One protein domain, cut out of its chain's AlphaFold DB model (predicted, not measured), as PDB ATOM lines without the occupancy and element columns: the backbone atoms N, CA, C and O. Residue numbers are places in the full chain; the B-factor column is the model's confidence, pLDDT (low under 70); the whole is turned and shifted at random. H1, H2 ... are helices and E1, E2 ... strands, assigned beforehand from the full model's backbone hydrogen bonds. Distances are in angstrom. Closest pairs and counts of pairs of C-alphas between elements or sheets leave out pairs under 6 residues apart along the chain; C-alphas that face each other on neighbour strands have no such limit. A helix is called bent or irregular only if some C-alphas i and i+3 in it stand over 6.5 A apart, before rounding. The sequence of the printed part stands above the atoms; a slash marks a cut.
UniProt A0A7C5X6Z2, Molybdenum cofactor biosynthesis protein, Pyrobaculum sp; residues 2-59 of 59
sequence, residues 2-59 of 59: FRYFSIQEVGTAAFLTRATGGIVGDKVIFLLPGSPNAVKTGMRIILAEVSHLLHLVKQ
ATOM      1  N   PHE A   2      12.866 -21.669 -29.919       95.56
ATOM      2  CA  PHE A   2      12.894 -23.128 -29.686       95.56
ATOM      3  C   PHE A   2      11.518 -23.809 -29.825       95.56
ATOM      4  O   PHE A   2      11.347 -24.697 -30.652       95.56
ATOM      5  N   ARG A   3      10.504 -23.311 -29.098       95.50
ATOM      6  CA  ARG A   3       9.134 -23.850 -29.152       95.50
ATOM      7  C   ARG A   3       8.529 -23.871 -30.556       95.50
ATOM      8  O   ARG A   3       7.812 -24.805 -30.865       95.50
ATOM      9  N   TYR A   4       8.836 -22.888 -31.402       94.69
ATOM     10  CA  TYR A   4       8.326 -22.843 -32.775       94.69
ATOM     11  C   TYR A   4       8.787 -24.063 -33.585       94.69
ATOM     12  O   TYR A   4       7.970 -24.720 -34.224       94.69
ATOM     13  N   PHE A   5      10.069 -24.421 -33.483       93.12
ATOM     14  CA  PHE A   5      10.598 -25.622 -34.130       93.12
ATOM     15  C   PHE A   5      10.087 -26.902 -33.465       93.12
ATOM     16  O   PHE A   5       9.725 -27.844 -34.160       93.12
ATOM     17  N   SER A   6       9.979 -26.926 -32.133       94.06
ATOM     18  CA  SER A   6       9.484 -28.106 -31.414       94.06
ATOM     19  C   SER A   6       8.006 -28.410 -31.672       94.06
ATOM     20  O   SER A   6       7.632 -29.574 -31.606       94.06
ATOM     21  N   ILE A   7       7.164 -27.421 -32.001       96.00
ATOM     22  CA  ILE A   7       5.758 -27.668 -32.383       96.00
ATOM     23  C   ILE A   7       5.677 -28.616 -33.587       96.00
ATOM     24  O   ILE A   7       4.790 -29.462 -33.627       96.00
ATOM     25  N   GLN A   8       6.623 -28.526 -34.526       92.81
ATOM     26  CA  GLN A   8       6.666 -29.398 -35.705       92.81
ATOM     27  C   GLN A   8       7.071 -30.844 -35.368       92.81
ATOM     28  O   GLN A   8       6.786 -31.751 -36.139       92.81
ATOM     29  N   GLU A   9       7.730 -31.067 -34.229       90.19
ATOM     30  CA  GLU A   9       8.226 -32.388 -33.820       90.19
ATOM     31  C   GLU A   9       7.309 -33.075 -32.798       90.19
ATOM     32  O   GLU A   9       7.100 -34.282 -32.866       90.19
ATOM     33  N   VAL A  10       6.775 -32.316 -31.831       92.75
ATOM     34  CA  VAL A  10       6.032 -32.855 -30.675       92.75
ATOM     35  C   VAL A  10       4.660 -32.200 -30.459       92.75
ATOM     36  O   VAL A  10       3.996 -32.462 -29.456       92.75
ATOM     37  N   GLY A  11       4.217 -31.333 -31.376       93.88
ATOM     38  CA  GLY A  11       2.903 -30.691 -31.316       93.88
ATOM     39  C   GLY A  11       2.717 -29.804 -30.082       93.88
ATOM     40  O   GLY A  11       3.606 -29.047 -29.687       93.88
ATOM     41  N   THR A  12       1.548 -29.897 -29.449       96.12
ATOM     42  CA  THR A  12       1.166 -29.072 -28.287       96.12
ATOM     43  C   THR A  12       2.053 -29.293 -27.060       96.12
ATOM     44  O   THR A  12       2.194 -28.379 -26.246       96.12
ATOM     45  N   ALA A  13       2.730 -30.443 -26.946       93.56
ATOM     46  CA  ALA A  13       3.694 -30.699 -25.872       93.56
ATOM     47  C   ALA A  13       4.848 -29.675 -25.865       93.56
ATOM     48  O   ALA A  13       5.418 -29.370 -24.811       93.56
ATOM     49  N   ALA A  14       5.148 -29.066 -27.018       94.88
ATOM     50  CA  ALA A  14       6.133 -27.995 -27.130       94.88
ATOM     51  C   ALA A  14       5.790 -26.779 -26.255       94.88
ATOM     52  O   ALA A  14       6.698 -26.089 -25.791       94.88
ATOM     53  N   PHE A  15       4.511 -26.512 -25.970       95.19
ATOM     54  CA  PHE A  15       4.110 -25.363 -25.150       95.19
ATOM     55  C   PHE A  15       4.651 -25.439 -23.718       95.19
ATOM     56  O   PHE A  15       5.090 -24.424 -23.174       95.19
ATOM     57  N   LEU A  16       4.734 -26.647 -23.154       94.38
ATOM     58  CA  LEU A  16       5.254 -26.897 -21.804       94.38
ATOM     59  C   LEU A  16       6.787 -26.880 -21.732       94.38
ATOM     60  O   LEU A  16       7.375 -26.908 -20.649       94.38
ATOM     61  N   THR A  17       7.455 -26.842 -22.883       93.50
ATOM     62  CA  THR A  17       8.909 -26.917 -22.943       93.50
ATOM     63  C   THR A  17       9.548 -25.629 -22.434       93.50
ATOM     64  O   THR A  17       9.171 -24.531 -22.842       93.50
ATOM     65  N   ARG A  18      10.560 -25.755 -21.572       93.94
ATOM     66  CA  ARG A  18      11.350 -24.632 -21.056       93.94
ATOM     67  C   ARG A  18      12.743 -24.680 -21.670       93.94
ATOM     68  O   ARG A  18      13.513 -25.586 -21.378       93.94
ATOM     69  N   ALA A  19      13.033 -23.709 -22.524       96.00
ATOM     70  CA  ALA A  19      14.355 -23.467 -23.081       96.00
ATOM     71  C   ALA A  19      14.608 -21.958 -23.070       96.00
ATOM     72  O   ALA A  19      13.691 -21.183 -23.367       96.00
ATOM     73  N   THR A  20      15.818 -21.543 -22.721       96.12
ATOM     74  CA  THR A  20      16.217 -20.130 -22.720       96.12
ATOM     75  C   THR A  20      17.691 -20.000 -23.094       96.12
ATOM     76  O   THR A  20      18.412 -20.995 -23.156       96.12
ATOM     77  N   GLY A  21      18.140 -18.787 -23.375       95.25
ATOM     78  CA  GLY A  21      19.534 -18.495 -23.668       95.25
ATOM     79  C   GLY A  21      19.845 -17.036 -23.389       95.25
ATOM     80  O   GLY A  21      18.947 -16.194 -23.403       95.25
ATOM     81  N   GLY A  22      21.108 -16.751 -23.109       94.50
ATOM     82  CA  GLY A  22      21.566 -15.411 -22.776       94.50
ATOM     83  C   GLY A  22      23.080 -15.343 -22.661       94.50
ATOM     84  O   GLY A  22      23.784 -16.313 -22.946       94.50
ATOM     85  N   ILE A  23      23.569 -14.181 -22.247       95.31
ATOM     86  CA  ILE A  23      24.993 -13.899 -22.090       95.31
ATOM     87  C   ILE A  23      25.269 -13.634 -20.612       95.31
ATOM     88  O   ILE A  23      24.522 -12.901 -19.963       95.31
ATOM     89  N   VAL A  24      26.330 -14.235 -20.082       95.56
ATOM     90  CA  VAL A  24      26.838 -13.975 -18.732       95.56
ATOM     91  C   VAL A  24      28.323 -13.652 -18.854       95.56
ATOM     92  O   VAL A  24      29.126 -14.528 -19.177       95.56
ATOM     93  N   GLY A  25      28.679 -12.386 -18.629       92.19
ATOM     94  CA  GLY A  25      30.024 -11.881 -18.908       92.19
ATOM     95  C   GLY A  25      30.359 -11.991 -20.398       92.19
ATOM     96  O   GLY A  25      29.607 -11.503 -21.234       92.19
ATOM     97  N   ASP A  26      31.454 -12.680 -20.715       91.88
ATOM     98  CA  ASP A  26      31.945 -12.944 -22.075       91.88
ATOM     99  C   ASP A  26      31.452 -14.290 -22.650       91.88
ATOM    100  O   ASP A  26      32.006 -14.807 -23.627       91.88
ATOM    101  N   LYS A  27      30.444 -14.917 -22.022       93.69
ATOM    102  CA  LYS A  27      30.000 -16.277 -22.368       93.69
ATOM    103  C   LYS A  27      28.546 -16.311 -22.788       93.69
ATOM    104  O   LYS A  27      27.675 -15.789 -22.099       93.69
ATOM    105  N   VAL A  28      28.281 -17.023 -23.878       95.75
ATOM    106  CA  VAL A  28      26.925 -17.371 -24.308       95.75
ATOM    107  C   VAL A  28      26.509 -18.670 -23.621       95.75
ATOM    108  O   VAL A  28      27.237 -19.661 -23.666       95.75
ATOM    109  N   ILE A  29      25.333 -18.678 -23.000       96.50
ATOM    110  CA  ILE A  29      24.776 -19.826 -22.281       96.50
ATOM    111  C   ILE A  29      23.404 -20.161 -22.864       96.50
ATOM    112  O   ILE A  29      22.553 -19.285 -23.015       96.50
ATOM    113  N   PHE A  30      23.168 -21.446 -23.135       97.12
ATOM    114  CA  PHE A  30      21.870 -21.971 -23.555       97.12
ATOM    115  C   PHE A  30      21.402 -23.067 -22.600       97.12
ATOM    116  O   PHE A  30      22.152 -23.977 -22.253       97.12
ATOM    117  N   LEU A  31      20.138 -22.986 -22.204       97.12
ATOM    118  CA  LEU A  31      19.447 -23.951 -21.361       97.12
ATOM    119  C   LEU A  31      18.436 -24.692 -22.235       97.12
ATOM    120  O   LEU A  31      17.477 -24.092 -22.731       97.12
ATOM    121  N   LEU A  32      18.663 -25.989 -22.424       97.00
ATOM    122  CA  LEU A  32      17.828 -26.865 -23.241       97.00
ATOM    123  C   LEU A  32      17.147 -27.943 -22.378       97.00
ATOM    124  O   LEU A  32      17.657 -28.290 -21.311       97.00
ATOM    125  N   PRO A  33      16.013 -28.509 -22.827       95.62
ATOM    126  CA  PRO A  33      15.401 -29.668 -22.182       95.62
ATOM    127  C   PRO A  33      16.301 -30.908 -22.277       95.62
ATOM    128  O   PRO A  33      17.032 -31.074 -23.248       95.62
ATOM    129  N   GLY A  34      16.199 -31.815 -21.301       95.19
ATOM    130  CA  GLY A  34      17.113 -32.960 -21.176       95.19
ATOM    131  C   GLY A  34      16.917 -34.105 -22.177       95.19
ATOM    132  O   GLY A  34      17.732 -35.022 -22.204       95.19
ATOM    133  N   SER A  35      15.856 -34.102 -22.990       94.12
ATOM    134  CA  SER A  35      15.640 -35.186 -23.954       94.12
ATOM    135  C   SER A  35      16.610 -35.075 -25.144       94.12
ATOM    136  O   SER A  35      16.834 -33.969 -25.646       94.12
ATOM    137  N   PRO A  36      17.145 -36.194 -25.673       95.50
ATOM    138  CA  PRO A  36      18.079 -36.151 -26.803       95.50
ATOM    139  C   PRO A  36      17.521 -35.437 -28.041       95.50
ATOM    140  O   PRO A  36      18.259 -34.748 -28.740       95.50
ATOM    141  N   ASN A  37      16.217 -35.563 -28.302       93.62
ATOM    142  CA  ASN A  37      15.569 -34.878 -29.422       93.62
ATOM    143  C   ASN A  37      15.552 -33.360 -29.214       93.62
ATOM    144  O   ASN A  37      15.968 -32.627 -30.103       93.62
ATOM    145  N   ALA A  38      15.192 -32.889 -28.015       94.88
ATOM    146  CA  ALA A  38      15.203 -31.462 -27.707       94.88
ATOM    147  C   ALA A  38      16.610 -30.854 -27.829       94.88
ATOM    148  O   ALA A  38      16.761 -29.751 -28.359       94.88
ATOM    149  N   VAL A  39      17.642 -31.587 -27.397       96.38
ATOM    150  CA  VAL A  39      19.038 -31.164 -27.570       96.38
ATOM    151  C   VAL A  39      19.401 -31.072 -29.052       96.38
ATOM    152  O   VAL A  39      19.960 -30.059 -29.460       96.38
ATOM    153  N   LYS A  40      19.035 -32.055 -29.887       95.94
ATOM    154  CA  LYS A  40      19.276 -31.999 -31.344       95.94
ATOM    155  C   LYS A  40      18.621 -30.774 -31.990       95.94
ATOM    156  O   LYS A  40      19.289 -30.050 -32.731       95.94
ATOM    157  N   THR A  41      17.351 -30.502 -31.683       95.56
ATOM    158  CA  THR A  41      16.632 -29.320 -32.188       95.56
ATOM    159  C   THR A  41      17.312 -28.031 -31.740       95.56
ATOM    160  O   THR A  41      17.529 -27.133 -32.554       95.56
ATOM    161  N   GLY A  42      17.694 -27.953 -30.462       96.25
ATOM    162  CA  GLY A  42      18.396 -26.803 -29.898       96.25
ATOM    163  C   GLY A  42      19.749 -26.576 -30.561       96.25
ATOM    164  O   GLY A  42      20.037 -25.457 -30.973       96.25
ATOM    165  N   MET A  43      20.536 -27.634 -30.755       96.81
ATOM    166  CA  MET A  43      21.845 -27.539 -31.397       96.81
ATOM    167  C   MET A  43      21.756 -27.076 -32.845       96.81
ATOM    168  O   MET A  43      22.561 -26.243 -33.249       96.81
ATOM    169  N   ARG A  44      20.760 -27.536 -33.609       95.81
ATOM    170  CA  ARG A  44      20.535 -27.039 -34.974       95.81
ATOM    171  C   ARG A  44      20.319 -25.522 -35.000       95.81
ATOM    172  O   ARG A  44      20.859 -24.852 -35.871       95.81
ATOM    173  N   ILE A  45      19.544 -24.992 -34.052       94.88
ATOM    174  CA  ILE A  45      19.265 -23.551 -33.949       94.88
ATOM    175  C   ILE A  45      20.516 -22.794 -33.485       94.88
ATOM    176  O   ILE A  45      20.867 -21.777 -34.070       94.88
ATOM    177  N   ILE A  46      21.194 -23.290 -32.446       96.25
ATOM    178  CA  ILE A  46      22.368 -22.634 -31.856       96.25
ATOM    179  C   ILE A  46      23.513 -22.561 -32.870       96.25
ATOM    180  O   ILE A  46      24.095 -21.497 -33.051       96.25
ATOM    181  N   LEU A  47      23.826 -23.664 -33.553       96.06
ATOM    182  CA  LEU A  47      24.957 -23.729 -34.485       96.06
ATOM    183  C   LEU A  47      24.799 -22.808 -35.696       96.06
ATOM    184  O   LEU A  47      25.810 -22.379 -36.242       96.06
ATOM    185  N   ALA A  48      23.566 -22.480 -36.090       94.69
ATOM    186  CA  ALA A  48      23.324 -21.542 -37.181       94.69
ATOM    187  C   ALA A  48      23.843 -20.126 -36.862       94.69
ATOM    188  O   ALA A  48      24.308 -19.437 -37.762       94.69
ATOM    189  N   GLU A  49      23.825 -19.719 -35.587       92.12
ATOM    190  CA  GLU A  49      24.107 -18.334 -35.173       92.12
ATOM    191  C   GLU A  49      25.288 -18.196 -34.198       92.12
ATOM    192  O   GLU A  49      25.723 -17.084 -33.896       92.12
ATOM    193  N   VAL A  50      25.844 -19.304 -33.689       93.75
ATOM    194  CA  VAL A  50      26.854 -19.267 -32.615       93.75
ATOM    195  C   VAL A  50      28.098 -18.464 -32.996       93.75
ATOM    196  O   VAL A  50      28.612 -17.718 -32.166       93.75
ATOM    197  N   SER A  51      28.562 -18.549 -34.246       92.56
ATOM    198  CA  SER A  51      29.734 -17.798 -34.715       92.56
ATOM    199  C   SER A  51      29.507 -16.288 -34.651       92.56
ATOM    200  O   SER A  51      30.384 -15.548 -34.208       92.56
ATOM    201  N   HIS A  52      28.315 -15.836 -35.042       93.00
ATOM    202  CA  HIS A  52      27.938 -14.428 -34.991       93.00
ATOM    203  C   HIS A  52      27.770 -13.955 -33.542       93.00
ATOM    204  O   HIS A  52      28.327 -12.926 -33.164       93.00
ATOM    205  N   LEU A  53      27.115 -14.753 -32.691       93.38
ATOM    206  CA  LEU A  53      26.975 -14.451 -31.262       93.38
ATOM    207  C   LEU A  53      28.331 -14.329 -30.555       93.38
ATOM    208  O   LEU A  53      28.531 -13.412 -29.764       93.38
ATOM    209  N   LEU A  54      29.279 -15.218 -30.854       93.56
ATOM    210  CA  LEU A  54      30.620 -15.165 -30.267       93.56
ATOM    211  C   LEU A  54      31.416 -13.937 -30.717       93.56
ATOM    212  O   LEU A  54      32.246 -13.457 -29.950       93.56
ATOM    213  N   HIS A  55      31.184 -13.439 -31.932       93.19
ATOM    214  CA  HIS A  55      31.787 -12.186 -32.375       93.19
ATOM    215  C   HIS A  55      31.231 -10.999 -31.586       93.19
ATOM    216  O   HIS A  55      32.007 -10.186 -31.105       93.19
ATOM    217  N   LEU A  56      29.910 -10.944 -31.392       92.38
ATOM    218  CA  LEU A  56      29.241  -9.854 -30.674       92.38
ATOM    219  C   LEU A  56      29.613  -9.794 -29.188       92.38
ATOM    220  O   LEU A  56      29.712  -8.714 -28.627       92.38
ATOM    221  N   VAL A  57      29.808 -10.946 -28.546       92.00
ATOM    222  CA  VAL A  57      30.089 -11.026 -27.100       92.00
ATOM    223  C   VAL A  57      31.555 -10.744 -26.757       92.00
ATOM    224  O   VAL A  57      31.869 -10.447 -25.610       92.00
ATOM    225  N   LYS A  58      32.462 -10.859 -27.733       79.50
ATOM    226  CA  LYS A  58      33.901 -10.602 -27.554       79.50
ATOM    227  C   LYS A  58      34.326  -9.171 -27.906       79.50
ATOM    228  O   LYS A  58      35.514  -8.877 -27.782       79.50
ATOM    229  N   GLN A  59      33.405  -8.341 -28.395       62.84
ATOM    230  CA  GLN A  59      33.617  -6.901 -28.575       62.84
ATOM    231  C   GLN A  59      33.467  -6.179 -27.237       62.84
ATOM    232  O   GLN A  59      34.255  -5.236 -27.011       62.84
TER     233      GLN A  59
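Overview. This is residues 2 to 59 of the 59 residues of the protein "Molybdenum cofactor biosynthesis protein" of Pyrobaculum sp (UniProt A0A7C5X6Z2). A narrow two-stranded hairpin, E1 and E2, and one long kinked helix, H2, run lengthwise side by side, and a short irregular helix, H1, sits at one end of the resulting rod. H1 packs on the first part of H2 with its own first residues, 2 to 6, while residues 39 to 57 of H2 run past the hairpin, nearer to E2 than to E1. The printed part has 58 residues, with two named helices and two named strands in the order H1, E1, E2, H2; the sheet, in the order E1, E2, is antiparallel, and the class is mixed, helices and strands. The whole is only just loose, close to compact, with a radius of gyration of the C-alphas of 12.6 A and spans of 39 by 19 by 17 A.

Arrangement. E1, residues 20 to 24, and E2, residues 27 to 31, form a hairpin, antiparallel at 158 degrees between their directions. N 22 and O 29 are 2.9 A apart and N 29 and O 22 are 2.8 A apart, both within hydrogen-bond range. H2, residues 36 to 57, has 4 pairs of C-alphas within 8 A of E2, the closest being those of Lys 27 and Val 57 at 7.1 A. Between E1 and H2 the closest C-alphas are those of Ile 23 and Val 57, 7.7 A apart. H1, residues 2 to 16, touches H2 with residues 2 to 6 alone, meeting residues 38 to 45 of H2; the closest C-alphas are those of Phe 2 and Gly 42, at 6.6 A. H1 and H2 stand at a steep tilt of 52 degrees and run opposite ways. H1 and E2 are apart. Of the O i to N i+4 pairs, 4 of 11 in H1 and 14 of 18 in H2 are within hydrogen-bond range; of the O i to N i+3 pairs in H1, 8 of 12 are.

Along the chain. E1 is 12.9 A long from first to last C-alpha and E2 is 13.1 A. H2 spans 27.8 A, from C-alpha 36 at (18.079, -36.151, -26.803) to C-alpha 57 at (30.089, -11.026, -27.100). It has a kink of 59 degrees near residue 49 and is irregular, with C-alphas 48 and 51 at 7.8 A. H1 spans 11.6 A, begins at C-alpha 2 at (12.894, -23.128, -29.686), and is irregular, with C-alphas 9 and 12 at 9.6 A.

Size, cuts and confidence. The two C-alphas farthest apart are those of Thr 12 and Gln 59, at 39.3 A. The printed part has no cut, and its three links, H1 to E1, E1 to E2 and E2 to H2, are tight. The mean pLDDT of the printed part is 93.8, and residue 59, the chain's last, is under 70.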